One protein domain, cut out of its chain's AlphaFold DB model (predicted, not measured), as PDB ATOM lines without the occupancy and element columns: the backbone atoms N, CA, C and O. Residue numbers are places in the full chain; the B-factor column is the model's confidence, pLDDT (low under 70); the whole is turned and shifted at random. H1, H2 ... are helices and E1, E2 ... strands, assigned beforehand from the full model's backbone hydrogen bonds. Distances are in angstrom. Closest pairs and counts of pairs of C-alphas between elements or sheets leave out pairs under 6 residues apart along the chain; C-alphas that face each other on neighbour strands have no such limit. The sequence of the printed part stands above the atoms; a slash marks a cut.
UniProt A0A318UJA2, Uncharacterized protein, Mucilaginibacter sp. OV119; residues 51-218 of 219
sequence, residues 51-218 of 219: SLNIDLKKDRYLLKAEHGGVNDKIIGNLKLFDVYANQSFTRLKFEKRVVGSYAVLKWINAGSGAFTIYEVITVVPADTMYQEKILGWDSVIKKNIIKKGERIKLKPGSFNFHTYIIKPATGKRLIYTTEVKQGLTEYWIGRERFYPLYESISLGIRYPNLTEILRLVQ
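AT A GLANCE: This is residues 51 to 218 of the 219 residues of an uncharacterized protein of Mucilaginibacter sp. OV119 (UniProt A0A318UJA2). One twisted antiparallel sheet of seven strands makes the body, with the helical hairpin H1 and H2 packed across one face, toward the E7 edge, and the short helix H4 on the opposite face, over E3. Between E3 and E4 a long, loosely built loop reaches out from the body along the longest axis, and its residues 133 to 145, with the small helix H3, stick out. The printed part has 168 residues with four named helices and seven named strands, in the order H1 H2 E1 E2 E3 H3 E4 E5 E6 E7 H4, and the class is mixed, helices and strands. The sheet runs E1 E2 E3 E4 E5 E6 E7. The whole is only just loose, close to compact, with a radius of gyration of the C-alphas of 19.0 A, and it is elongated, spanning 67 by 40 by 27 A.

HOW THE PARTS SIT: Start in the sheet with E3, residues 115 to 125, and E4, residues 158 to 168, antiparallel at 165 degrees; look for N 118 and O 165, 2.8 A apart. On one side of E3 is E2, residues 102 to 109, with N 105 and O 119 2.8 A apart, and then the edge strand E1, residues 93 to 99, with N 95 and O 106 2.8 A apart. E1, E2 and E3 are a meander, each strand the antiparallel neighbour of the one before. A second meander is E4, E5 at residues 174 to 179, E6 at residues 183 to 189 and the edge strand E7 at residues 192 to 194. Its N and O pairs within hydrogen-bond range include N 164 and O 176 at 2.8 A, N 177 and O 186 at 2.9 A, and N 189 and O 192 at 2.9 A. On one face find H1, residues 51 to 66, at a height over the sheet of 9.1 A; its C-alpha of Asp 59 is 5.3 A from that of Gly 183 in E6, their closest pair. H2, residues 72 to 85, is on the same face at a height of 9.8 A and runs across the strands, at 73 degrees to E4 on the local plane. H1 and H2 touch as a hairpin, closest at the C-alphas of Asn 53 and Ala 85, 4.7 A, with a shallow tilt of 12 degrees, opposite ways. On the opposite face H4, residues 210 to 216, has a height of 9.0 A; its closest C-alpha pair with E3 is Val 120 and Ile 213, 7.1 A. H3, residues 138 to 141, is not on the sheet. Every O i to N i+4 pair is within hydrogen-bond range in H1 and H4; in H2 it is 5 of 10, and H3 is too short for such a pair.

IN THESE COORDINATES: Find C-alpha 51 at (173.086, 227.689, 198.480); from there H1 runs 22.3 A to residue 66, and H2 measures 19.3 A. E1 is 20.0 A long, E2 22.9 A, E3 32.4 A, E4 31.9 A, E5 17.1 A, E6 18.2 A and E7 6.8 A. H3 begins at C-alpha 138, (157.293, 267.517, 194.216), and measures 5.4 A. H4, 9.8 A long, ends at C-alpha 216, (154.290, 223.260, 200.640).

THE WHOLE: The two C-alphas farthest apart are those of Ser 112 and Lys 142, 66.7 A. Look for no cut in the printed part. The links E3 to H3, H3 to E4 and E7 to H4 are long. Residues 129 to 130 pair with residues 151 to 152, antiparallel, and residues 133 to 145 stand free. The mean pLDDT of the printed part is 80.0, and it is under 70 at residues 66 to 70, 127 to 157 and 199 to 204.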
ATOM      1  N   SER A  51     173.626 226.340 198.684       85.44
ATOM      2  CA  SER A  51     173.086 227.689 198.480       85.44
ATOM      3  C   SER A  51     172.900 228.407 199.817       85.44
ATOM      4  O   SER A  51     173.299 229.562 199.941       85.44
ATOM      5  N   LEU A  52     172.482 227.676 200.858       89.00
ATOM      6  CA  LEU A  52     172.393 228.174 202.231       89.00
ATOM      7  C   LEU A  52     173.722 228.759 202.744       89.00
ATOM      8  O   LEU A  52     173.720 229.815 203.366       89.00
ATOM      9  N   ASN A  53     174.867 228.116 202.493       89.94
ATOM     10  CA  ASN A  53     176.176 228.641 202.908       89.94
ATOM     11  C   ASN A  53     176.532 229.936 202.172       89.94
ATOM     12  O   ASN A  53     177.009 230.893 202.782       89.94
ATOM     13  N   ILE A  54     176.281 229.967 200.862       90.06
ATOM     14  CA  ILE A  54     176.523 231.147 200.026       90.06
ATOM     15  C   ILE A  54     175.676 232.318 200.532       90.06
ATOM     16  O   ILE A  54     176.208 233.403 200.780       90.06
ATOM     17  N   ASP A  55     174.389 232.077 200.764       92.38
ATOM     18  CA  ASP A  55     173.457 233.083 201.251       92.38
ATOM     19  C   ASP A  55     173.781 233.554 202.673       92.38
ATOM     20  O   ASP A  55     173.817 234.757 202.915       92.38
ATOM     21  N   LEU A  56     174.128 232.652 203.596       91.88
ATOM     22  CA  LEU A  56     174.554 233.026 204.951       91.88
ATOM     23  C   LEU A  56     175.820 233.885 204.947       91.88
ATOM     24  O   LEU A  56     175.926 234.835 205.726       91.88
ATOM     25  N   LYS A  57     176.801 233.557 204.097       90.75
ATOM     26  CA  LYS A  57     178.031 234.351 203.958       90.75
ATOM     27  C   LYS A  57     177.723 235.751 203.439       90.75
ATOM     28  O   LYS A  57     178.186 236.722 204.039       90.75
ATOM     29  N   LYS A  58     176.924 235.846 202.374       91.25
ATOM     30  CA  LYS A  58     176.444 237.111 201.799       91.25
ATOM     31  C   LYS A  58     175.716 237.945 202.852       91.25
ATOM     32  O   LYS A  58     176.060 239.102 203.065       91.25
ATOM     33  N   ASP A  59     174.768 237.352 203.563       90.25
ATOM     34  CA  ASP A  59     173.913 238.085 204.493       90.25
ATOM     35  C   ASP A  59     174.666 238.560 205.729       90.25
ATOM     36  O   ASP A  59     174.476 239.688 206.170       90.25
ATOM     37  N   ARG A  60     175.612 237.769 206.246       89.00
ATOM     38  CA  ARG A  60     176.519 238.241 207.304       89.00
ATOM     39  C   ARG A  60     177.394 239.395 206.844       89.00
ATOM     40  O   ARG A  60     177.676 240.276 207.649       89.00
ATOM     41  N   TYR A  61     177.857 239.366 205.597       88.25
ATOM     42  CA  TYR A  61     178.630 240.467 205.035       88.25
ATOM     43  C   TYR A  61     177.783 241.742 204.959       88.25
ATOM     44  O   TYR A  61     178.197 242.758 205.511       88.25
ATOM     45  N   LEU A  62     176.577 241.669 204.385       86.50
ATOM     46  CA  LEU A  62     175.658 242.809 204.287       86.50
ATOM     47  C   LEU A  62     175.290 243.370 205.668       86.50
ATOM     48  O   LEU A  62     175.414 244.566 205.902       86.50
ATOM     49  N   LEU A  63     174.940 242.506 206.625       85.62
ATOM     50  CA  LEU A  63     174.587 242.929 207.985       85.62
ATOM     51  C   LEU A  63     175.740 243.617 208.727       85.62
ATOM     52  O   LEU A  63     175.490 244.489 209.555       85.62
ATOM     53  N   LYS A  64     176.990 243.218 208.465       84.25
ATOM     54  CA  LYS A  64     178.175 243.878 209.034       84.25
ATOM     55  C   LYS A  64     178.490 245.194 208.337       84.25
ATOM     56  O   LYS A  64     178.942 246.124 208.996       84.25
ATOM     57  N   ALA A  65     178.299 245.242 207.022       80.81
ATOM     58  CA  ALA A  65     178.555 246.428 206.224       80.81
ATOM     59  C   ALA A  65     177.565 247.555 206.547       80.81
ATOM     60  O   ALA A  65     177.961 248.715 206.518       80.81
ATOM     61  N   GLU A  66     176.309 247.224 206.873       67.75
ATOM     62  CA  GLU A  66     175.245 248.228 206.933       67.75
ATOM     63  C   GLU A  66     175.012 248.914 208.282       67.75
ATOM     64  O   GLU A  66     174.387 249.957 208.276       67.75
ATOM     65  N   HIS A  67     175.545 248.464 209.420       61.09
ATOM     66  CA  HIS A  67     175.475 249.252 210.664       61.09
ATOM     67  C   HIS A  67     176.521 248.774 211.677       61.09
ATOM     68  O   HIS A  67     176.539 247.598 212.039       61.09
ATOM     69  N   GLY A  68     177.355 249.691 212.183       53.31
ATOM     70  CA  GLY A  68     178.492 249.432 213.081       53.31
ATOM     71  C   GLY A  68     178.159 248.847 214.466       53.31
ATOM     72  O   GLY A  68     178.364 249.513 215.474       53.31
ATOM     73  N   GLY A  69     177.678 247.599 214.529       53.81
ATOM     74  CA  GLY A  69     177.567 246.782 215.751       53.81
ATOM     75  C   GLY A  69     176.145 246.384 216.176       53.81
ATOM     76  O   GLY A  69     175.974 245.448 216.954       53.81
ATOM     77  N   VAL A  70     175.094 247.011 215.629       58.56
ATOM     78  CA  VAL A  70     173.686 246.719 216.005       58.56
ATOM     79  C   VAL A  70     173.267 245.282 215.634       58.56
ATOM     80  O   VAL A  70     172.374 244.699 216.249       58.56
ATOM     81  N   ASN A  71     173.973 244.660 214.688       71.50
ATOM     82  CA  ASN A  71     173.648 243.339 214.156       71.50
ATOM     83  C   ASN A  71     174.391 242.167 214.827       71.50
ATOM     84  O   ASN A  71     174.175 241.023 214.430       71.50
ATOM     85  N   ASP A  72     175.210 242.381 215.863       74.75
ATOM     86  CA  ASP A  72     176.029 241.307 216.457       74.75
ATOM     87  C   ASP A  72     175.198 240.170 217.068       74.75
ATOM     88  O   ASP A  72     175.516 238.991 216.891       74.75
ATOM     89  N   LYS A  73     174.071 240.498 217.715       80.88
ATOM     90  CA  LYS A  73     173.124 239.491 218.225       80.88
ATOM     91  C   LYS A  73     172.492 238.684 217.087       80.88
ATOM     92  O   LYS A  73     172.344 237.469 217.203       80.88
ATOM     93  N   ILE A  74     172.152 239.345 215.978       83.25
ATOM     94  CA  ILE A  74     171.597 238.695 214.785       83.25
ATOM     95  C   ILE A  74     172.643 237.763 214.172       83.25
ATOM     96  O   ILE A  74     172.364 236.587 213.952       83.25
ATOM     97  N   ILE A  75     173.869 238.245 213.973       82.25
ATOM     98  CA  ILE A  75     174.987 237.452 213.447       82.25
ATOM     99  C   ILE A  75     175.273 236.251 214.360       82.25
ATOM    100  O   ILE A  75     175.522 235.151 213.863       82.25
ATOM    101  N   GLY A  76     175.194 236.432 215.682       84.31
ATOM    102  CA  GLY A  76     175.299 235.360 216.668       84.31
ATOM    103  C   GLY A  76     174.238 234.277 216.472       84.31
ATOM    104  O   GLY A  76     174.579 233.099 216.378       84.31
ATOM    105  N   ASN A  77     172.972 234.667 216.318       88.38
ATOM    106  CA  ASN A  77     171.867 233.746 216.042       88.38
ATOM    107  C   ASN A  77     172.043 232.994 214.715       88.38
ATOM    108  O   ASN A  77     171.750 231.798 214.636       88.38
ATOM    109  N   LEU A  78     172.575 233.659 213.683       89.44
ATOM    110  CA  LEU A  78     172.831 233.031 212.387       89.44
ATOM    111  C   LEU A  78     173.849 231.886 212.463       89.44
ATOM    112  O   LEU A  78     173.879 231.059 211.551       89.44
ATOM    113  N   LYS A  79     174.663 231.783 213.523       90.12
ATOM    114  CA  LYS A  79     175.583 230.646 213.714       90.12
ATOM    115  C   LYS A  79     174.856 229.312 213.874       90.12
ATOM    116  O   LYS A  79     175.408 228.277 213.517       90.12
ATOM    117  N   LEU A  80     173.603 229.310 214.334       90.94
ATOM    118  CA  LEU A  80     172.800 228.084 214.435       90.94
ATOM    119  C   LEU A  80     172.556 227.422 213.071       90.94
ATOM    120  O   LEU A  80     172.356 226.211 212.997       90.94
ATOM    121  N   PHE A  81     172.610 228.202 211.990       92.25
ATOM    122  CA  PHE A  81     172.456 227.703 210.629       92.25
ATOM    123  C   PHE A  81     173.768 227.136 210.057       92.25
ATOM    124  O   PHE A  81     173.710 226.299 209.157       92.25
ATOM    125  N   ASP A  82     174.939 227.505 210.605       90.56
ATOM    126  CA  ASP A  82     176.251 227.033 210.121       90.56
ATOM    127  C   ASP A  82     176.393 225.520 210.200       90.56
ATOM    128  O   ASP A  82     177.018 224.908 209.334       90.56
ATOM    129  N   VAL A  83     175.803 224.909 211.229       88.62
ATOM    130  CA  VAL A  83     175.848 223.457 211.421       88.62
ATOM    131  C   VAL A  83     175.299 222.734 210.195       88.62
ATOM    132  O   VAL A  83     175.848 221.707 209.815       88.62
ATOM    133  N   TYR A  84     174.266 223.294 209.559       89.94
ATOM    134  CA  TYR A  84     173.610 222.740 208.375       89.94
ATOM    135  C   TYR A  84     174.250 223.242 207.076       89.94
ATOM    136  O   TYR A  84     174.439 222.473 206.136       89.94
ATOM    137  N   ALA A  85     174.656 224.511 207.038       88.94
ATOM    138  CA  ALA A  85     175.311 225.133 205.888       88.94
ATOM    139  C   ALA A  85     176.727 224.596 205.609       88.94
ATOM    140  O   ALA A  85     177.278 224.805 204.533       88.94
ATOM    141  N   ASN A  86     177.341 223.901 206.562       87.44
ATOM    142  CA  ASN A  86     178.639 223.258 206.363       87.44
ATOM    143  C   ASN A  86     178.531 221.738 206.157       87.44
ATOM    144  O   ASN A  86     179.553 221.079 205.981       87.44
ATOM    145  N   GLN A  87     177.319 221.166 206.146       84.19
ATOM    146  CA  GLN A  87     177.137 219.750 205.817       84.19
ATOM    147  C   GLN A  87     177.369 219.496 204.329       84.19
ATOM    148  O   GLN A  87     177.007 220.301 203.467       84.19
ATOM    149  N   SER A  88     177.913 218.319 204.024       82.88
ATOM    150  CA  SER A  88     177.979 217.839 202.648       82.88
ATOM    151  C   SER A  88     176.615 217.305 202.216       82.88
ATOM    152  O   SER A  88     176.134 216.307 202.754       82.88
ATOM    153  N   PHE A  89     175.999 217.949 201.226       83.31
ATOM    154  CA  PHE A  89     174.690 217.536 200.707       83.31
ATOM    155  C   PHE A  89     174.780 216.325 199.767       83.31
ATOM    156  O   PHE A  89     173.775 215.658 199.539       83.31
ATOM    157  N   THR A  90     175.988 215.982 199.300       78.81
ATOM    158  CA  THR A  90     176.266 214.837 198.407       78.81
ATOM    159  C   THR A  90     175.750 213.498 198.939       78.81
ATOM    160  O   THR A  90     175.376 212.626 198.162       78.81
ATOM    161  N   ARG A  91     175.746 213.318 200.266       80.56
ATOM    162  CA  ARG A  91     175.377 212.060 200.935       80.56
ATOM    163  C   ARG A  91     173.928 212.036 201.414       80.56
ATOM    164  O   ARG A  91     173.506 211.060 202.029       80.56
ATOM    165  N   LEU A  92     173.184 213.116 201.192       88.38
ATOM    166  CA  LEU A  92     171.808 213.246 201.647       88.38
ATOM    167  C   LEU A  92     170.856 212.731 200.574       88.38
ATOM    168  O   LEU A  92     171.076 212.936 199.381       88.38
ATOM    169  N   LYS A  93     169.752 212.108 200.997       90.38
ATOM    170  CA  LYS A  93     168.683 211.764 200.057       90.38
ATOM    171  C   LYS A  93     168.055 213.061 199.557       90.38
ATOM    172  O   LYS A  93     167.551 213.837 200.368       90.38
ATOM    173  N   PHE A  94     168.084 213.268 198.245       90.88
ATOM    174  CA  PHE A  94     167.588 214.475 197.598       90.88
ATOM    175  C   PHE A  94     166.254 214.233 196.883       90.88
ATOM    176  O   PHE A  94     166.085 213.236 196.182       90.88
ATOM    177  N   GLU A  95     165.324 215.168 197.044       90.44
ATOM    178  CA  GLU A  95     164.027 215.204 196.373       90.44
ATOM    179  C   GLU A  95     163.776 216.629 195.849       90.44
ATOM    180  O   GLU A  95     164.070 217.617 196.525       90.44
ATOM    181  N   LYS A  96     163.211 216.747 194.643       90.19
ATOM    182  CA  LYS A  96     162.815 218.024 194.032       90.19
ATOM    183  C   LYS A  96     161.364 217.941 193.585       90.19
ATOM    184  O   LYS A  96     160.971 216.979 192.929       90.19
ATOM    185  N   ARG A  97     160.588 218.978 193.893       90.12
ATOM    186  CA  ARG A  97     159.200 219.153 193.448       90.12
ATOM    187  C   ARG A  97     158.984 220.588 192.984       90.12
ATOM    188  O   ARG A  97     159.564 221.516 193.536       90.12
ATOM    189  N   VAL A  98     158.129 220.777 191.986       87.88
ATOM    190  CA  VAL A  98     157.668 222.101 191.549       87.88
ATOM    191  C   VAL A  98     156.165 222.172 191.781       87.88
ATOM    192  O   VAL A  98     155.445 221.254 191.398       87.88
ATOM    193  N   VAL A  99     155.700 223.236 192.436       85.94
ATOM    194  CA  VAL A  99     154.277 223.473 192.719       85.94
ATOM    195  C   VAL A  99     153.969 224.928 192.400       85.94
ATOM    196  O   VAL A  99     154.473 225.827 193.068       85.94
ATOM    197  N   GLY A 100     153.160 225.184 191.370       83.38
ATOM    198  CA  GLY A 100     152.856 226.550 190.934       83.38
ATOM    199  C   GLY A 100     154.126 227.352 190.618       83.38
ATOM    200  O   GLY A 100     154.923 226.952 189.774       83.38
ATOM    201  N   SER A 101     154.320 228.479 191.309       78.88
ATOM    202  CA  SER A 101     155.495 229.356 191.179       78.88
ATOM    203  C   SER A 101     156.654 229.016 192.128       78.88
ATOM    204  O   SER A 101     157.564 229.830 192.286       78.88
ATOM    205  N   TYR A 102     156.611 227.853 192.777       87.00
ATOM    206  CA  TYR A 102     157.588 227.433 193.777       87.00
ATOM    207  C   TYR A 102     158.389 226.230 193.290       87.00
ATOM    208  O   TYR A 102     157.823 225.246 192.808       87.00
ATOM    209  N   ALA A 103     159.704 226.272 193.495       90.38
ATOM    210  CA  ALA A 103     160.540 225.078 193.456       90.38
ATOM    211  C   ALA A 103     160.900 224.684 194.889       90.38
ATOM    212  O   ALA A 103     161.439 225.494 195.638       90.38
ATOM    213  N   VAL A 104     160.590 223.446 195.264       92.06
ATOM    214  CA  VAL A 104     160.872 222.872 196.579       92.06
ATOM    215  C   VAL A 104     161.969 221.830 196.414       92.06
ATOM    216  O   VAL A 104     161.779 220.803 195.760       92.06
ATOM    217  N   LEU A 105     163.120 222.104 197.010       92.19
ATOM    218  CA  LEU A 105     164.261 221.206 197.103       92.19
ATOM    219  C   LEU A 105     164.314 220.653 198.525       92.19
ATOM    220  O   LEU A 105     164.099 221.390 199.485       92.19
ATOM    221  N   LYS A 106     164.563 219.356 198.676       92.81
ATOM    222  CA  LYS A 106     164.520 218.668 199.966       92.81
ATOM    223  C   LYS A 106     165.705 217.724 200.098       92.81
ATOM    224  O   LYS A 106     165.940 216.898 199.220       92.81
ATOM    225  N   TRP A 107     166.401 217.806 201.226       92.94
ATOM    226  CA  TRP A 107     167.496 216.913 201.598       92.94
ATOM    227  C   TRP A 107     167.202 216.258 202.942       92.94
ATOM    228  O   TRP A 107     166.848 216.940 203.905       92.94
ATOM    229  N   ILE A 108     167.369 214.940 203.019       93.25
ATOM    230  CA  ILE A 108     167.086 214.146 204.216       93.25
ATOM    231  C   ILE A 108     168.371 213.464 204.689       93.25
ATOM    232  O   ILE A 108     168.996 212.712 203.937       93.25
ATOM    233  N   ASN A 109     168.726 213.694 205.955       93.25
ATOM    234  CA  ASN A 109     169.687 212.893 206.701       93.25
ATOM    235  C   ASN A 109     168.925 211.963 207.654       93.25
ATOM    236  O   ASN A 109     168.255 212.444 208.567       93.25
ATOM    237  N   ALA A 110     169.035 210.650 207.450       89.12
ATOM    238  CA  ALA A 110     168.405 209.635 208.300       89.12
ATOM    239  C   ALA A 110     169.359 209.029 209.352       89.12
ATOM    240  O   ALA A 110     168.945 208.164 210.118       89.12
ATOM    241  N   GLY A 111     170.632 209.440 209.373       86.50
ATOM    242  CA  GLY A 111     171.644 208.915 210.291       86.50
ATOM    243  C   GLY A 111     171.601 209.538 211.689       86.50
ATOM    244  O   GLY A 111     170.625 210.172 212.092       86.50
ATOM    245  N   SER A 112     172.700 209.383 212.436       83.88
ATOM    246  CA  SER A 112     172.884 210.089 213.711       83.88
ATOM    247  C   SER A 112     172.804 211.603 213.495       83.88
ATOM    248  O   SER A 112     173.409 212.137 212.563       83.88
ATOM    249  N   GLY A 113     172.021 212.290 214.331       85.19
ATOM    250  CA  GLY A 113     171.690 213.700 214.117       85.19
ATOM    251  C   GLY A 113     170.750 213.912 212.929       85.19
ATOM    252  O   GLY A 113     170.951 214.846 212.160       85.19
ATOM    253  N   ALA A 114     169.755 213.036 212.756       92.25
ATOM    254  CA  ALA A 114     168.789 213.109 211.668       92.25
ATOM    255  C   ALA A 114     168.167 214.508 211.524       92.25
ATOM    256  O   ALA A 114     167.807 215.168 212.504       92.25
ATOM    257  N   PHE A 115     168.021 214.961 210.283       93.69
ATOM    258  CA  PHE A 115     167.408 216.244 209.959       93.69
ATOM    259  C   PHE A 115     166.839 216.233 208.543       93.69
ATOM    260  O   PHE A 115     167.213 215.425 207.692       93.69
ATOM    261  N   THR A 116     165.943 217.172 208.265       94.88
ATOM    262  CA  THR A 116     165.501 217.485 206.905       94.88
ATOM    263  C   THR A 116     165.691 218.967 206.628       94.88
ATOM    264  O   THR A 116     165.288 219.802 207.440       94.88
ATOM    265  N   ILE A 117     166.274 219.289 205.479       94.25
ATOM    266  CA  ILE A 117     166.400 220.655 204.971       94.25
ATOM    267  C   ILE A 117     165.473 220.781 203.773       94.25
ATOM    268  O   ILE A 117     165.517 219.949 202.871       94.25
ATOM    269  N   TYR A 118     164.652 221.820 203.770       94.69
ATOM    270  CA  TYR A 118     163.913 222.263 202.598       94.69
ATOM    271  C   TYR A 118     164.498 223.595 202.144       94.69
ATOM    272  O   TYR A 118     164.754 224.450 202.986       94.69
ATOM    273  N   GLU A 119     164.663 223.784 200.845       94.75
ATOM    274  CA  GLU A 119     164.863 225.086 200.215       94.75
ATOM    275  C   GLU A 119     163.681 225.329 199.284       94.75
ATOM    276  O   GLU A 119     163.394 224.529 198.393       94.75
ATOM    277  N   VAL A 120     162.971 226.425 199.514       93.69
ATOM    278  CA  VAL A 120     161.861 226.859 198.676       93.69
ATOM    279  C   VAL A 120     162.287 228.112 197.935       93.69
ATOM    280  O   VAL A 120     162.471 229.172 198.536       93.69
ATOM    281  N   ILE A 121     162.441 227.976 196.623       92.81
ATOM    282  CA  ILE A 121     162.784 229.069 195.720       92.81
ATOM    283  C   ILE A 121     161.479 229.696 195.236       92.81
ATOM    284  O   ILE A 121     160.625 229.010 194.665       92.81
ATOM    285  N   THR A 122     161.332 230.999 195.468       90.38
ATOM    286  CA  THR A 122     160.164 231.786 195.062       90.38
ATOM    287  C   THR A 122     160.606 232.948 194.186       90.38
ATOM    288  O   THR A 122     161.455 233.740 194.588       90.38
ATOM    289  N   VAL A 123     160.001 233.080 193.007       85.56
ATOM    290  CA  VAL A 123     160.220 234.227 192.117       85.56
ATOM    291  C   VAL A 123     159.026 235.164 192.225       85.56
ATOM    292  O   VAL A 123     157.919 234.816 191.808       85.56
ATOM    293  N   VAL A 124     159.246 236.359 192.769       80.25
ATOM    294  CA  VAL A 124     158.202 237.375 192.929       80.25
ATOM    295  C   VAL A 124     158.433 238.505 191.922       80.25
ATOM    296  O   VAL A 124     159.521 239.077 191.894       80.25
ATOM    297  N   PRO A 125     157.458 238.840 191.059       73.88
ATOM    298  CA  PRO A 125     157.593 239.993 190.175       73.88
ATOM    299  C   PRO A 125     157.653 241.290 190.993       73.88
ATOM    300  O   PRO A 125     156.983 241.405 192.018       73.88
ATOM    301  N   ALA A 126     158.442 242.267 190.543       71.00
ATOM    302  CA  ALA A 126     158.372 243.613 191.102       71.00
ATOM    303  C   ALA A 126     156.985 244.217 190.823       71.00
ATOM    304  O   ALA A 126     156.530 244.217 189.674       71.00
ATOM    305  N   ASP A 127     156.320 244.728 191.861       62.19
ATOM    306  CA  ASP A 127     155.012 245.367 191.725       62.19
ATOM    307  C   ASP A 127     155.159 246.871 191.427       62.19
ATOM    308  O   ASP A 127     156.106 247.544 191.839       62.19
ATOM    309  N   THR A 128     154.190 247.428 190.697       53.91
ATOM    310  CA  THR A 128     154.117 248.871 190.421       53.91
ATOM    311  C   THR A 128     153.506 249.616 191.608       53.91
ATOM    312  O   THR A 128     152.415 249.249 192.048       53.91
ATOM    313  N   MET A 129     154.130 250.699 192.079       55.28
ATOM    314  CA  MET A 129     153.529 251.574 193.096       55.28
ATOM    315  C   MET A 129     152.695 252.701 192.464       55.28
ATOM    316  O   MET A 129     153.047 253.243 191.414       55.28
ATOM    317  N   TYR A 130     151.599 253.075 193.136       43.25
ATOM    318  CA  TYR A 130     150.841 254.296 192.841       43.25
ATOM    319  C   TYR A 130     151.491 255.503 193.526       43.25
ATOM    320  O   TYR A 130     151.744 255.487 194.729       43.25
ATOM    321  N   GLN A 131     151.729 256.554 192.742       47.72
ATOM    322  CA  GLN A 131     152.499 257.742 193.123       47.72
ATOM    323  C   GLN A 131     151.871 258.573 194.259       47.72
ATOM    324  O   GLN A 131     152.578 259.316 194.925       47.72
ATOM    325  N   GLU A 132     150.563 258.464 194.512       45.78
ATOM    326  CA  GLU A 132     149.868 259.420 195.390       45.78
ATOM    327  C   GLU A 132     150.214 259.323 196.879       45.78
ATOM    328  O   GLU A 132     149.906 260.259 197.612       45.78
ATOM    329  N   LYS A 133     150.827 258.231 197.360       43.69
ATOM    330  CA  LYS A 133     150.855 257.973 198.811       43.69
ATOM    331  C   LYS A 133     152.209 257.980 199.505       43.69
ATOM    332  O   LYS A 133     152.213 257.971 200.732       43.69
ATOM    333  N   ILE A 134     153.340 257.960 198.799       46.47
ATOM    334  CA  ILE A 134     154.636 257.763 199.464       46.47
ATOM    335  C   ILE A 134     155.725 258.598 198.777       46.47
ATOM    336  O   ILE A 134     156.085 258.325 197.637       46.47
ATOM    337  N   LEU A 135     156.271 259.550 199.547       42.91
ATOM    338  CA  LEU A 135     157.470 260.379 199.323       42.91
ATOM    339  C   LEU A 135     157.242 261.698 198.568       42.91
ATOM    340  O   LEU A 135     156.698 261.725 197.471       42.91
ATOM    341  N   GLY A 136     157.732 262.792 199.167       44.62
ATOM    342  CA  GLY A 136     157.741 264.157 198.630       44.62
ATOM    343  C   GLY A 136     158.518 264.283 197.317       44.62
ATOM    344  O   GLY A 136     159.650 264.753 197.283       44.62
ATOM    345  N   TRP A 137     157.888 263.851 196.228       49.06
ATOM    346  CA  TRP A 137     158.373 263.870 194.846       49.06
ATOM    347  C   TRP A 137     157.952 265.139 194.090       49.06
ATOM    348  O   TRP A 137     157.886 265.153 192.856       49.06
ATOM    349  N   ASP A 138     157.695 266.234 194.807       51.84
ATOM    350  CA  ASP A 138     157.293 267.517 194.216       51.84
ATOM    351  C   ASP A 138     158.318 268.037 193.197       51.84
ATOM    352  O   ASP A 138     157.967 268.693 192.216       51.84
ATOM    353  N   SER A 139     159.594 267.694 193.376       52.16
ATOM    354  CA  SER A 139     160.702 268.072 192.496       52.16
ATOM    355  C   SER A 139     160.783 267.263 191.191       52.16
ATOM    356  O   SER A 139     161.390 267.746 190.233       52.16
ATOM    357  N   VAL A 140     160.152 266.085 191.103       51.53
ATOM    358  CA  VAL A 140     160.111 265.255 189.877       51.53
ATOM    359  C   VAL A 140     158.860 265.562 189.045       51.53
ATOM    360  O   VAL A 140     158.954 265.686 187.823       51.53
ATOM    361  N   ILE A 141     157.710 265.783 189.696       51.38
ATOM    362  CA  ILE A 141     156.453 266.178 189.031       51.38
ATOM    363  C   ILE A 141     156.576 267.586 188.427       51.38
ATOM    364  O   ILE A 141     156.178 267.794 187.283       51.38
ATOM    365  N   LYS A 142     157.220 268.538 189.127       51.28
ATOM    366  CA  LYS A 142     157.473 269.895 188.597       51.28
ATOM    367  C   LYS A 142     158.320 269.922 187.318       51.28
ATOM    368  O   LYS A 142     158.290 270.920 186.607       51.28
ATOM    369  N   LYS A 143     159.066 268.854 187.019       53.16
ATOM    370  CA  LYS A 143     159.918 268.746 185.823       53.16
ATOM    371  C   LYS A 143     159.236 268.054 184.630       53.16
ATOM    372  O   LYS A 143     159.904 267.838 183.627       53.16
ATOM    373  N   ASN A 144     157.937 267.723 184.704       51.22
ATOM    374  CA  ASN A 144     157.167 267.065 183.626       51.22
ATOM    375  C   ASN A 144     157.735 265.713 183.138       51.22
ATOM    376  O   ASN A 144     157.449 265.288 182.021       51.22
ATOM    377  N   ILE A 145     158.514 265.008 183.962       55.34
ATOM    378  CA  ILE A 145     159.133 263.732 183.556       55.34
ATOM    379  C   ILE A 145     158.120 262.567 183.624       55.34
ATOM    380  O   ILE A 145     158.257 261.603 182.879       55.34
ATOM    381  N   ILE A 146     157.094 262.643 184.487       51.84
ATOM    382  CA  ILE A 146     156.072 261.593 184.703       51.84
ATOM    383  C   ILE A 146     154.730 262.261 185.078       51.84
ATOM    384  O   ILE A 146     154.736 263.246 185.823       51.84
ATOM    385  N   LYS A 147     153.581 261.771 184.579       56.88
ATOM    386  CA  LYS A 147     152.251 262.376 184.808       56.88
ATOM    387  C   LYS A 147     151.659 261.995 186.174       56.88
ATOM    388  O   LYS A 147     151.819 260.879 186.655       56.88
ATOM    389  N   LYS A 148     150.900 262.916 186.782       51.56
ATOM    390  CA  LYS A 148     150.163 262.676 188.038       51.56
ATOM    391  C   LYS A 148     149.174 261.509 187.868       51.56
ATOM    392  O   LYS A 148     148.363 261.530 186.947       51.56
ATOM    393  N   GLY A 149     149.239 260.517 188.761       53.66
ATOM    394  CA  GLY A 149     148.392 259.310 188.726       53.66
ATOM    395  C   GLY A 149     148.965 258.151 187.899       53.66
ATOM    396  O   GLY A 149     148.340 257.095 187.795       53.66
ATOM    397  N   GLU A 150     150.156 258.321 187.326       49.50
ATOM    398  CA  GLU A 150     150.832 257.291 186.547       49.50
ATOM    399  C   GLU A 150     151.492 256.252 187.472       49.50
ATOM    400  O   GLU A 150     152.127 256.581 188.480       49.50
ATOM    401  N   ARG A 151     151.318 254.964 187.152       54.59
ATOM    402  CA  ARG A 151     152.003 253.875 187.859       54.59
ATOM    403  C   ARG A 151     153.473 253.910 187.473       54.59
ATOM    404  O   ARG A 151     153.826 253.564 186.346       54.59
ATOM    405  N   ILE A 152     154.337 254.279 188.410       54.44
ATOM    406  CA  ILE A 152     155.776 254.201 188.178       54.44
ATOM    407  C   ILE A 152     156.165 252.728 188.284       54.44
ATOM    408  O   ILE A 152     155.953 252.082 189.316       54.44
ATOM    409  N   LYS A 153     156.734 252.181 187.203       51.31
ATOM    410  CA  LYS A 153     157.431 250.895 187.263       51.31
ATOM    411  C   LYS A 153     158.647 251.078 188.166       51.31
ATOM    412  O   LYS A 153     159.674 251.593 187.733       51.31
ATOM    413  N   LEU A 154     158.519 250.684 189.430       56.09
ATOM    414  CA  LEU A 154     159.681 250.449 190.276       56.09
ATOM    415  C   LEU A 154     160.503 249.333 189.625       56.09
ATOM    416  O   LEU A 154     159.911 248.455 189.002       56.09
ATOM    417  N   LYS A 155     161.837 249.473 189.674       54.69
ATOM    418  CA  LYS A 155     162.860 248.694 188.942       54.69
ATOM    419  C   LYS A 155     162.301 247.492 188.150       54.69
ATOM    420  O   LYS A 155     161.852 246.534 188.778       54.69
ATOM    421  N   PRO A 156     162.384 247.474 186.804       53.50
ATOM    422  CA  PRO A 156     161.994 246.290 186.046       53.50
ATOM    423  C   PRO A 156     162.791 245.077 186.541       53.50
ATOM    424  O   PRO A 156     164.021 245.110 186.572       53.50
ATOM    425  N   GLY A 157     162.096 244.019 186.958       66.88
ATOM    426  CA  GLY A 157     162.744 242.801 187.425       66.88
ATOM    427  C   GLY A 157     161.839 241.875 188.230       66.88
ATOM    428  O   GLY A 157     160.666 242.154 188.480       66.88
ATOM    429  N   SER A 158     162.417 240.748 188.627       76.50
ATOM    430  CA  SER A 158     161.870 239.828 189.616       76.50
ATOM    431  C   SER A 158     162.825 239.735 190.801       76.50
ATOM    432  O   SER A 158     164.044 239.802 190.632       76.50
ATOM    433  N   PHE A 159     162.258 239.562 191.984       83.56
ATOM    434  CA  PHE A 159     162.971 239.243 193.209       83.56
ATOM    435  C   PHE A 159     162.988 237.732 193.380       83.56
ATOM    436  O   PHE A 159     161.957 237.070 193.237       83.56
ATOM    437  N   ASN A 160     164.165 237.195 193.669       88.06
ATOM    438  CA  ASN A 160     164.345 235.766 193.865       88.06
ATOM    439  C   ASN A 160     164.591 235.539 195.347       88.06
ATOM    440  O   ASN A 160     165.561 236.045 195.905       88.06
ATOM    441  N   PHE A 161     163.704 234.780 195.972       91.88
ATOM    442  CA  PHE A 161     163.793 234.457 197.383       91.88
ATOM    443  C   PHE A 161     164.150 232.996 197.568       91.88
ATOM    444  O   PHE A 161     163.555 232.123 196.931       91.88
ATOM    445  N   HIS A 162     165.053 232.743 198.504       94.50
ATOM    446  CA  HIS A 162     165.305 231.420 199.046       94.50
ATOM    447  C   HIS A 162     164.761 231.370 200.468       94.50
ATOM    448  O   HIS A 162     165.105 232.201 201.310       94.50
ATOM    449  N   THR A 163     163.887 230.403 200.733       96.00
ATOM    450  CA  THR A 163     163.409 230.099 202.084       96.00
ATOM    451  C   THR A 163     163.901 228.723 202.494       96.00
ATOM    452  O   THR A 163     163.449 227.714 201.958       96.00
ATOM    453  N   TYR A 164     164.808 228.676 203.462       95.94
ATOM    454  CA  TYR A 164     165.317 227.442 204.036       95.94
ATOM    455  C   TYR A 164     164.523 227.079 205.281       95.94
ATOM    456  O   TYR A 164     164.339 227.903 206.176       95.94
ATOM    457  N   ILE A 165     164.071 225.831 205.360       96.44
ATOM    458  CA  ILE A 165     163.370 225.284 206.520       96.44
ATOM    459  C   ILE A 165     164.130 224.050 206.975       96.44
ATOM    460  O   ILE A 165     164.156 223.031 206.288       96.44
ATOM    461  N   ILE A 166     164.724 224.134 208.157       95.75
ATOM    462  CA  ILE A 166     165.531 223.069 208.739       95.75
ATOM    463  C   ILE A 166     164.746 222.455 209.894       95.75
ATOM    464  O   ILE A 166     164.408 223.121 210.879       95.75
ATOM    465  N   LYS A 167     164.432 221.168 209.756       95.38
ATOM    466  CA  LYS A 167     163.722 220.353 210.744       95.38
ATOM    467  C   LYS A 167     164.702 219.314 211.305       95.38
ATOM    468  O   LYS A 167     164.824 218.241 210.710       95.38
ATOM    469  N   PRO A 168     165.433 219.613 212.391       94.00
ATOM    470  CA  PRO A 168     166.208 218.585 213.072       94.00
ATOM    471  C   PRO A 168     165.281 217.611 213.805       94.00
ATOM    472  O   PRO A 168     164.173 217.983 214.195       94.00
ATOM    473  N   ALA A 169     165.729 216.371 214.004       92.88
ATOM    474  CA  ALA A 169     165.000 215.380 214.795       92.88
ATOM    475  C   ALA A 169     164.883 215.797 216.269       92.88
ATOM    476  O   ALA A 169     163.876 215.518 216.916       92.88
ATOM    477  N   THR A 170     165.892 216.502 216.786       89.69
ATOM    478  CA  THR A 170     165.912 217.071 218.134       89.69
ATOM    479  C   THR A 170     166.251 218.562 218.078       89.69
ATOM    480  O   THR A 170     167.081 219.004 217.287       89.69
ATOM    481  N   GLY A 171     165.603 219.366 218.923       90.19
ATOM    482  CA  GLY A 171     165.839 220.809 219.003       90.19
ATOM    483  C   GLY A 171     164.817 221.670 218.256       90.19
ATOM    484  O   GLY A 171     163.729 221.229 217.886       90.19
ATOM    485  N   LYS A 172     165.143 222.959 218.104       94.38
ATOM    486  CA  LYS A 172     164.244 223.964 217.521       94.38
ATOM    487  C   LYS A 172     164.308 223.925 215.988       94.38
ATOM    488  O   LYS A 172     165.390 223.880 215.410       94.38
ATOM    489  N   ARG A 173     163.145 224.016 215.331       95.44
ATOM    490  CA  ARG A 173     163.051 224.264 213.880       95.44
ATOM    491  C   ARG A 173     163.697 225.603 213.549       95.44
ATOM    492  O   ARG A 173     163.448 226.577 214.257       95.44
ATOM    493  N   LEU A 174     164.455 225.659 212.463       96.50
ATOM    494  CA  LEU A 174     165.037 226.901 211.969       96.50
ATOM    495  C   LEU A 174     164.404 227.268 210.627       96.50
ATOM    496  O   LEU A 174     164.182 226.392 209.789       96.50
ATOM    497  N   ILE A 175     164.097 228.547 210.435       96.75
ATOM    498  CA  ILE A 175     163.611 229.086 209.158       96.75
ATOM    499  C   ILE A 175     164.483 230.280 208.800       96.75
ATOM    500  O   ILE A 175     164.798 231.082 209.673       96.75
ATOM    501  N   TYR A 176     164.877 230.393 207.541       95.62
ATOM    502  CA  TYR A 176     165.711 231.476 207.040       95.62
ATOM    503  C   TYR A 176     165.218 231.899 205.668       95.62
ATOM    504  O   TYR A 176     165.185 231.073 204.760       95.62
ATOM    505  N   THR A 177     164.863 233.166 205.511       95.25
ATOM    506  CA  THR A 177     164.369 233.710 204.247       95.25
ATOM    507  C   THR A 177     165.288 234.830 203.801       95.25
ATOM    508  O   THR A 177     165.439 235.819 204.512       95.25
ATOM    509  N   THR A 178     165.866 234.711 202.615       93.88
ATOM    510  CA  THR A 178     166.761 235.715 202.025       93.88
ATOM    511  C   THR A 178     166.324 236.031 200.605       93.88
ATOM    512  O   THR A 178     165.823 235.159 199.891       93.88
ATOM    513  N   GLU A 179     166.502 237.279 200.189       91.19
ATOM    514  CA  GLU A 179     166.441 237.659 198.784       91.19
ATOM    515  C   GLU A 179     167.859 237.600 198.204       91.19
ATOM    516  O   GLU A 179     168.833 238.023 198.835       91.19
ATOM    517  N   VAL A 180     167.999 237.060 196.996       88.25
ATOM    518  CA  VAL A 180     169.301 236.769 196.379       88.25
ATOM    519  C   VAL A 180     170.217 237.999 196.342       88.25
ATOM    520  O   VAL A 180     171.414 237.853 196.583       88.25
ATOM    521  N   LYS A 181     169.682 239.200 196.106       85.00
ATOM    522  CA  LYS A 181     170.436 240.456 195.962       85.00
ATOM    523  C   LYS A 181     170.355 241.390 197.173       85.00
ATOM    524  O   LYS A 181     171.305 242.125 197.401       85.00
ATOM    525  N   GLN A 182     169.227 241.432 197.876       83.69
ATOM    526  CA  GLN A 182     168.953 242.358 198.985       83.69
ATOM    527  C   GLN A 182     169.301 241.758 200.350       83.69
ATOM    528  O   GLN A 182     169.501 242.486 201.313       83.69
ATOM    529  N   GLY A 183     169.399 240.435 200.420       88.88
ATOM    530  CA  GLY A 183     169.832 239.714 201.600       88.88
ATOM    531  C   GLY A 183     168.718 239.263 202.540       88.88
ATOM    532  O   GLY A 183     167.552 239.133 202.151       88.88
ATOM    533  N   LEU A 184     169.110 238.927 203.770       91.12
ATOM    534  CA  LEU A 184     168.275 238.279 204.783       91.12
ATOM    535  C   LEU A 184     167.005 239.082 205.054       91.12
ATOM    536  O   LEU A 184     167.048 240.159 205.605       91.12
ATOM    537  N   THR A 185     165.838 238.538 204.749       89.81
ATOM    538  CA  THR A 185     164.560 239.193 205.052       89.81
ATOM    539  C   THR A 185     164.098 238.890 206.474       89.81
ATOM    540  O   THR A 185     163.629 239.770 207.191       89.81
ATOM    541  N   GLU A 186     164.188 237.625 206.880       92.06
ATOM    542  CA  GLU A 186     163.758 237.170 208.198       92.06
ATOM    543  C   GLU A 186     164.375 235.816 208.553       92.06
ATOM    544  O   GLU A 186     164.750 235.034 207.678       92.06
ATOM    545  N   TYR A 187     164.421 235.503 209.845       94.56
ATOM    546  CA  TYR A 187     164.736 234.157 210.314       94.56
ATOM    547  C   TYR A 187     163.973 233.810 211.592       94.56
ATOM    548  O   TYR A 187     163.518 234.680 212.337       94.56
ATOM    549  N   TRP A 188     163.810 232.512 211.834       96.00
ATOM    550  CA  TRP A 188     163.083 231.973 212.974       96.00
ATOM    551  C   TRP A 188     163.911 230.918 213.695       96.00
ATOM    552  O   TRP A 188     164.556 230.079 213.061       96.00
ATOM    553  N   ILE A 189     163.824 230.925 215.023       95.44
ATOM    554  CA  ILE A 189     164.406 229.911 215.905       95.44
ATOM    555  C   ILE A 189     163.281 229.358 216.785       95.44
ATOM    556  O   ILE A 189     162.859 229.949 217.779       95.44
ATOM    557  N   GLY A 190     162.759 228.193 216.412       94.38
ATOM    558  CA  GLY A 190     161.575 227.612 217.031       94.38
ATOM    559  C   GLY A 190     160.335 228.456 216.734       94.38
ATOM    560  O   GLY A 190     159.831 228.433 215.616       94.38
ATOM    561  N   ARG A 191     159.832 229.165 217.749       92.56
ATOM    562  CA  ARG A 191     158.672 230.072 217.640       92.56
ATOM    563  C   ARG A 191     159.067 231.549 217.615       92.56
ATOM    564  O   ARG A 191     158.211 232.397 217.396       92.56
ATOM    565  N   GLU A 192     160.335 231.853 217.869       93.94
ATOM    566  CA  GLU A 192     160.842 233.220 217.894       93.94
ATOM    567  C   GLU A 192     161.166 233.662 216.467       93.94
ATOM    568  O   GLU A 192     161.854 232.942 215.742       93.94
ATOM    569  N   ARG A 193     160.660 234.836 216.080       92.12
ATOM    570  CA  ARG A 193     160.821 235.436 214.752       92.12
ATOM    571  C   ARG A 193     161.670 236.695 214.857       92.12
ATOM    572  O   ARG A 193     161.458 237.509 215.754       92.12
ATOM    573  N   PHE A 194     162.588 236.866 213.918       90.06
ATOM    574  CA  PHE A 194     163.532 237.973 213.885       90.06
ATOM    575  C   PHE A 194     163.576 238.597 212.491       90.06
ATOM    576  O   PHE A 194     163.587 237.886 211.485       90.06
ATOM    577  N   TYR A 195     163.663 239.924 212.456       86.94
ATOM    578  CA  TYR A 195     163.782 240.711 211.235       86.94
ATOM    579  C   TYR A 195     165.026 241.590 211.338       86.94
ATOM    580  O   TYR A 195     165.084 242.426 212.245       86.94
ATOM    581  N   PRO A 196     166.040 241.397 210.483       82.31
ATOM    582  CA  PRO A 196     167.102 242.381 210.364       82.31
ATOM    583  C   PRO A 196     166.560 243.694 209.794       82.31
ATOM    584  O   PRO A 196     165.622 243.708 208.997       82.31
ATOM    585  N   LEU A 197     167.171 244.798 210.214       71.25
ATOM    586  CA  LEU A 197     166.920 246.122 209.660       71.25
ATOM    587  C   LEU A 197     168.090 246.484 208.741       71.25
ATOM    588  O   LEU A 197     169.246 246.365 209.149       71.25
ATOM    589  N   TYR A 198     167.766 246.906 207.520       71.50
ATOM    590  CA  TYR A 198     168.703 247.458 206.538       71.50
ATOM    591  C   TYR A 198     168.428 248.949 206.375       71.50
ATOM    592  O   TYR A 198     167.270 249.370 206.466       71.50
ATOM    593  N   GLU A 199     169.462 249.740 206.084       62.66
ATOM    594  CA  GLU A 199     169.287 251.167 205.772       62.66
ATOM    595  C   GLU A 199     168.551 251.345 204.444       62.66
ATOM    596  O   GLU A 199     167.728 252.249 204.275       62.66
ATOM    597  N   SER A 200     168.825 250.448 203.493       65.75
ATOM    598  CA  SER A 200     168.228 250.470 202.167       65.75
ATOM    599  C   SER A 200     167.114 249.426 202.046       65.75
ATOM    600  O   SER A 200     167.345 248.227 201.915       65.75
ATOM    601  N   ILE A 201     165.859 249.884 202.081       63.41
ATOM    602  CA  ILE A 201     164.695 249.021 201.841       63.41
ATOM    603  C   ILE A 201     164.272 249.169 200.383       63.41
ATOM    604  O   ILE A 201     163.886 250.248 199.927       63.41
ATOM    605  N   SER A 202     164.322 248.068 199.639       66.94
ATOM    606  CA  SER A 202     163.833 248.047 198.263       66.94
ATOM    607  C   SER A 202     162.315 248.256 198.212       66.94
ATOM    608  O   SER A 202     161.534 247.492 198.778       66.94
ATOM    609  N   LEU A 203     161.892 249.303 197.501       64.12
ATOM    610  CA  LEU A 203     160.482 249.632 197.293       64.12
ATOM    611  C   LEU A 203     159.839 248.701 196.256       64.12
ATOM    612  O   LEU A 203     160.480 248.297 195.287       64.12
ATOM    613  N   GLY A 204     158.545 248.414 196.428       64.62
ATOM    614  CA  GLY A 204     157.773 247.595 195.483       64.62
ATOM    615  C   GLY A 204     158.037 246.088 195.573       64.62
ATOM    616  O   GLY A 204     157.630 245.345 194.680       64.62
ATOM    617  N   ILE A 205     158.709 245.626 196.634       72.44
ATOM    618  CA  ILE A 205     158.871 244.199 196.920       72.44
ATOM    619  C   ILE A 205     157.608 243.655 197.581       72.44
ATOM    620  O   ILE A 205     157.182 244.136 198.633       72.44
ATOM    621  N   ARG A 206     157.070 242.573 197.018       76.25
ATOM    622  CA  ARG A 206     156.153 241.683 197.725       76.25
ATOM    623  C   ARG A 206     156.944 240.504 198.292       76.25
ATOM    624  O   ARG A 206     157.582 239.763 197.553       76.25
ATOM    625  N   TYR A 207     156.920 240.337 199.609       82.38
ATOM    626  CA  TYR A 207     157.634 239.239 200.262       82.38
ATOM    627  C   TYR A 207     156.865 237.912 200.131       82.38
ATOM    628  O   TYR A 207     155.627 237.929 200.100       82.38
ATOM    629  N   PRO A 208     157.560 236.760 200.060       84.31
ATOM    630  CA  PRO A 208     156.907 235.456 200.001       84.31
ATOM    631  C   PRO A 208     156.008 235.195 201.217       84.31
ATOM    632  O   PRO A 208     156.344 235.541 202.350       84.31
ATOM    633  N   ASN A 209     154.864 234.543 200.997       88.19
ATOM    634  CA  ASN A 209     153.962 234.161 202.079       88.19
ATOM    635  C   ASN A 209     154.493 232.914 202.802       88.19
ATOM    636  O   ASN A 209     154.375 231.794 202.302       88.19
ATOM    637  N   LEU A 210     155.047 233.098 204.001       88.44
ATOM    638  CA  LEU A 210     155.630 231.996 204.765       88.44
ATOM    639  C   LEU A 210     154.606 230.913 205.145       88.44
ATOM    640  O   LEU A 210     154.962 229.739 205.186       88.44
ATOM    641  N   THR A 211     153.338 231.259 205.383       90.69
ATOM    642  CA  THR A 211     152.288 230.268 205.679       90.69
ATOM    643  C   THR A 211     152.051 229.343 204.489       90.69
ATOM    644  O   THR A 211     151.925 228.130 204.656       90.69
ATOM    645  N   GLU A 212     152.047 229.902 203.280       90.38
ATOM    646  CA  GLU A 212     151.938 229.128 202.044       90.38
ATOM    647  C   GLU A 212     153.161 228.226 201.846       90.38
ATOM    648  O   GLU A 212     153.006 227.025 201.627       90.38
ATOM    649  N   ILE A 213     154.368 228.766 202.034       92.50
ATOM    650  CA  ILE A 213     155.621 228.000 201.965       92.50
ATOM    651  C   ILE A 213     155.629 226.852 202.984       92.50
ATOM    652  O   ILE A 213     156.026 225.732 202.666       92.50
ATOM    653  N   LEU A 214     155.171 227.101 204.213       92.94
ATOM    654  CA  LEU A 214     155.120 226.084 205.262       92.94
ATOM    655  C   LEU A 214     154.152 224.948 204.928       92.94
ATOM    656  O   LEU A 214     154.429 223.811 205.309       92.94
ATOM    657  N   ARG A 215     153.060 225.232 204.211       93.25
ATOM    658  CA  ARG A 215     152.142 224.208 203.698       93.25
ATOM    659  C   ARG A 215     152.819 223.343 202.632       93.25
ATOM    660  O   ARG A 215     152.766 222.121 202.724       93.25
ATOM    661  N   LEU A 216     153.560 223.962 201.708       91.00
ATOM    662  CA  LEU A 216     154.290 223.260 200.640       91.00
ATOM    663  C   LEU A 216     155.346 222.266 201.143       91.00
ATOM    664  O   LEU A 216     155.761 221.400 200.380       91.00
ATOM    665  N   VAL A 217     155.816 222.388 202.390       91.00
ATOM    666  CA  VAL A 217     156.807 221.473 202.993       91.00
ATOM    667  C   VAL A 217     156.211 220.511 204.030       91.00
ATOM    668  O   VAL A 217     156.957 219.853 204.766       91.00
ATOM    669  N   GLN A 218     154.885 220.503 204.185       85.69
ATOM    670  CA  GLN A 218     154.149 219.546 205.023       85.69
ATOM    671  C   GLN A 218     153.537 218.407 204.198       85.69
ATOM    672  O   GLN A 218     153.383 217.318 204.738       85.69
TER     673      GLN A 218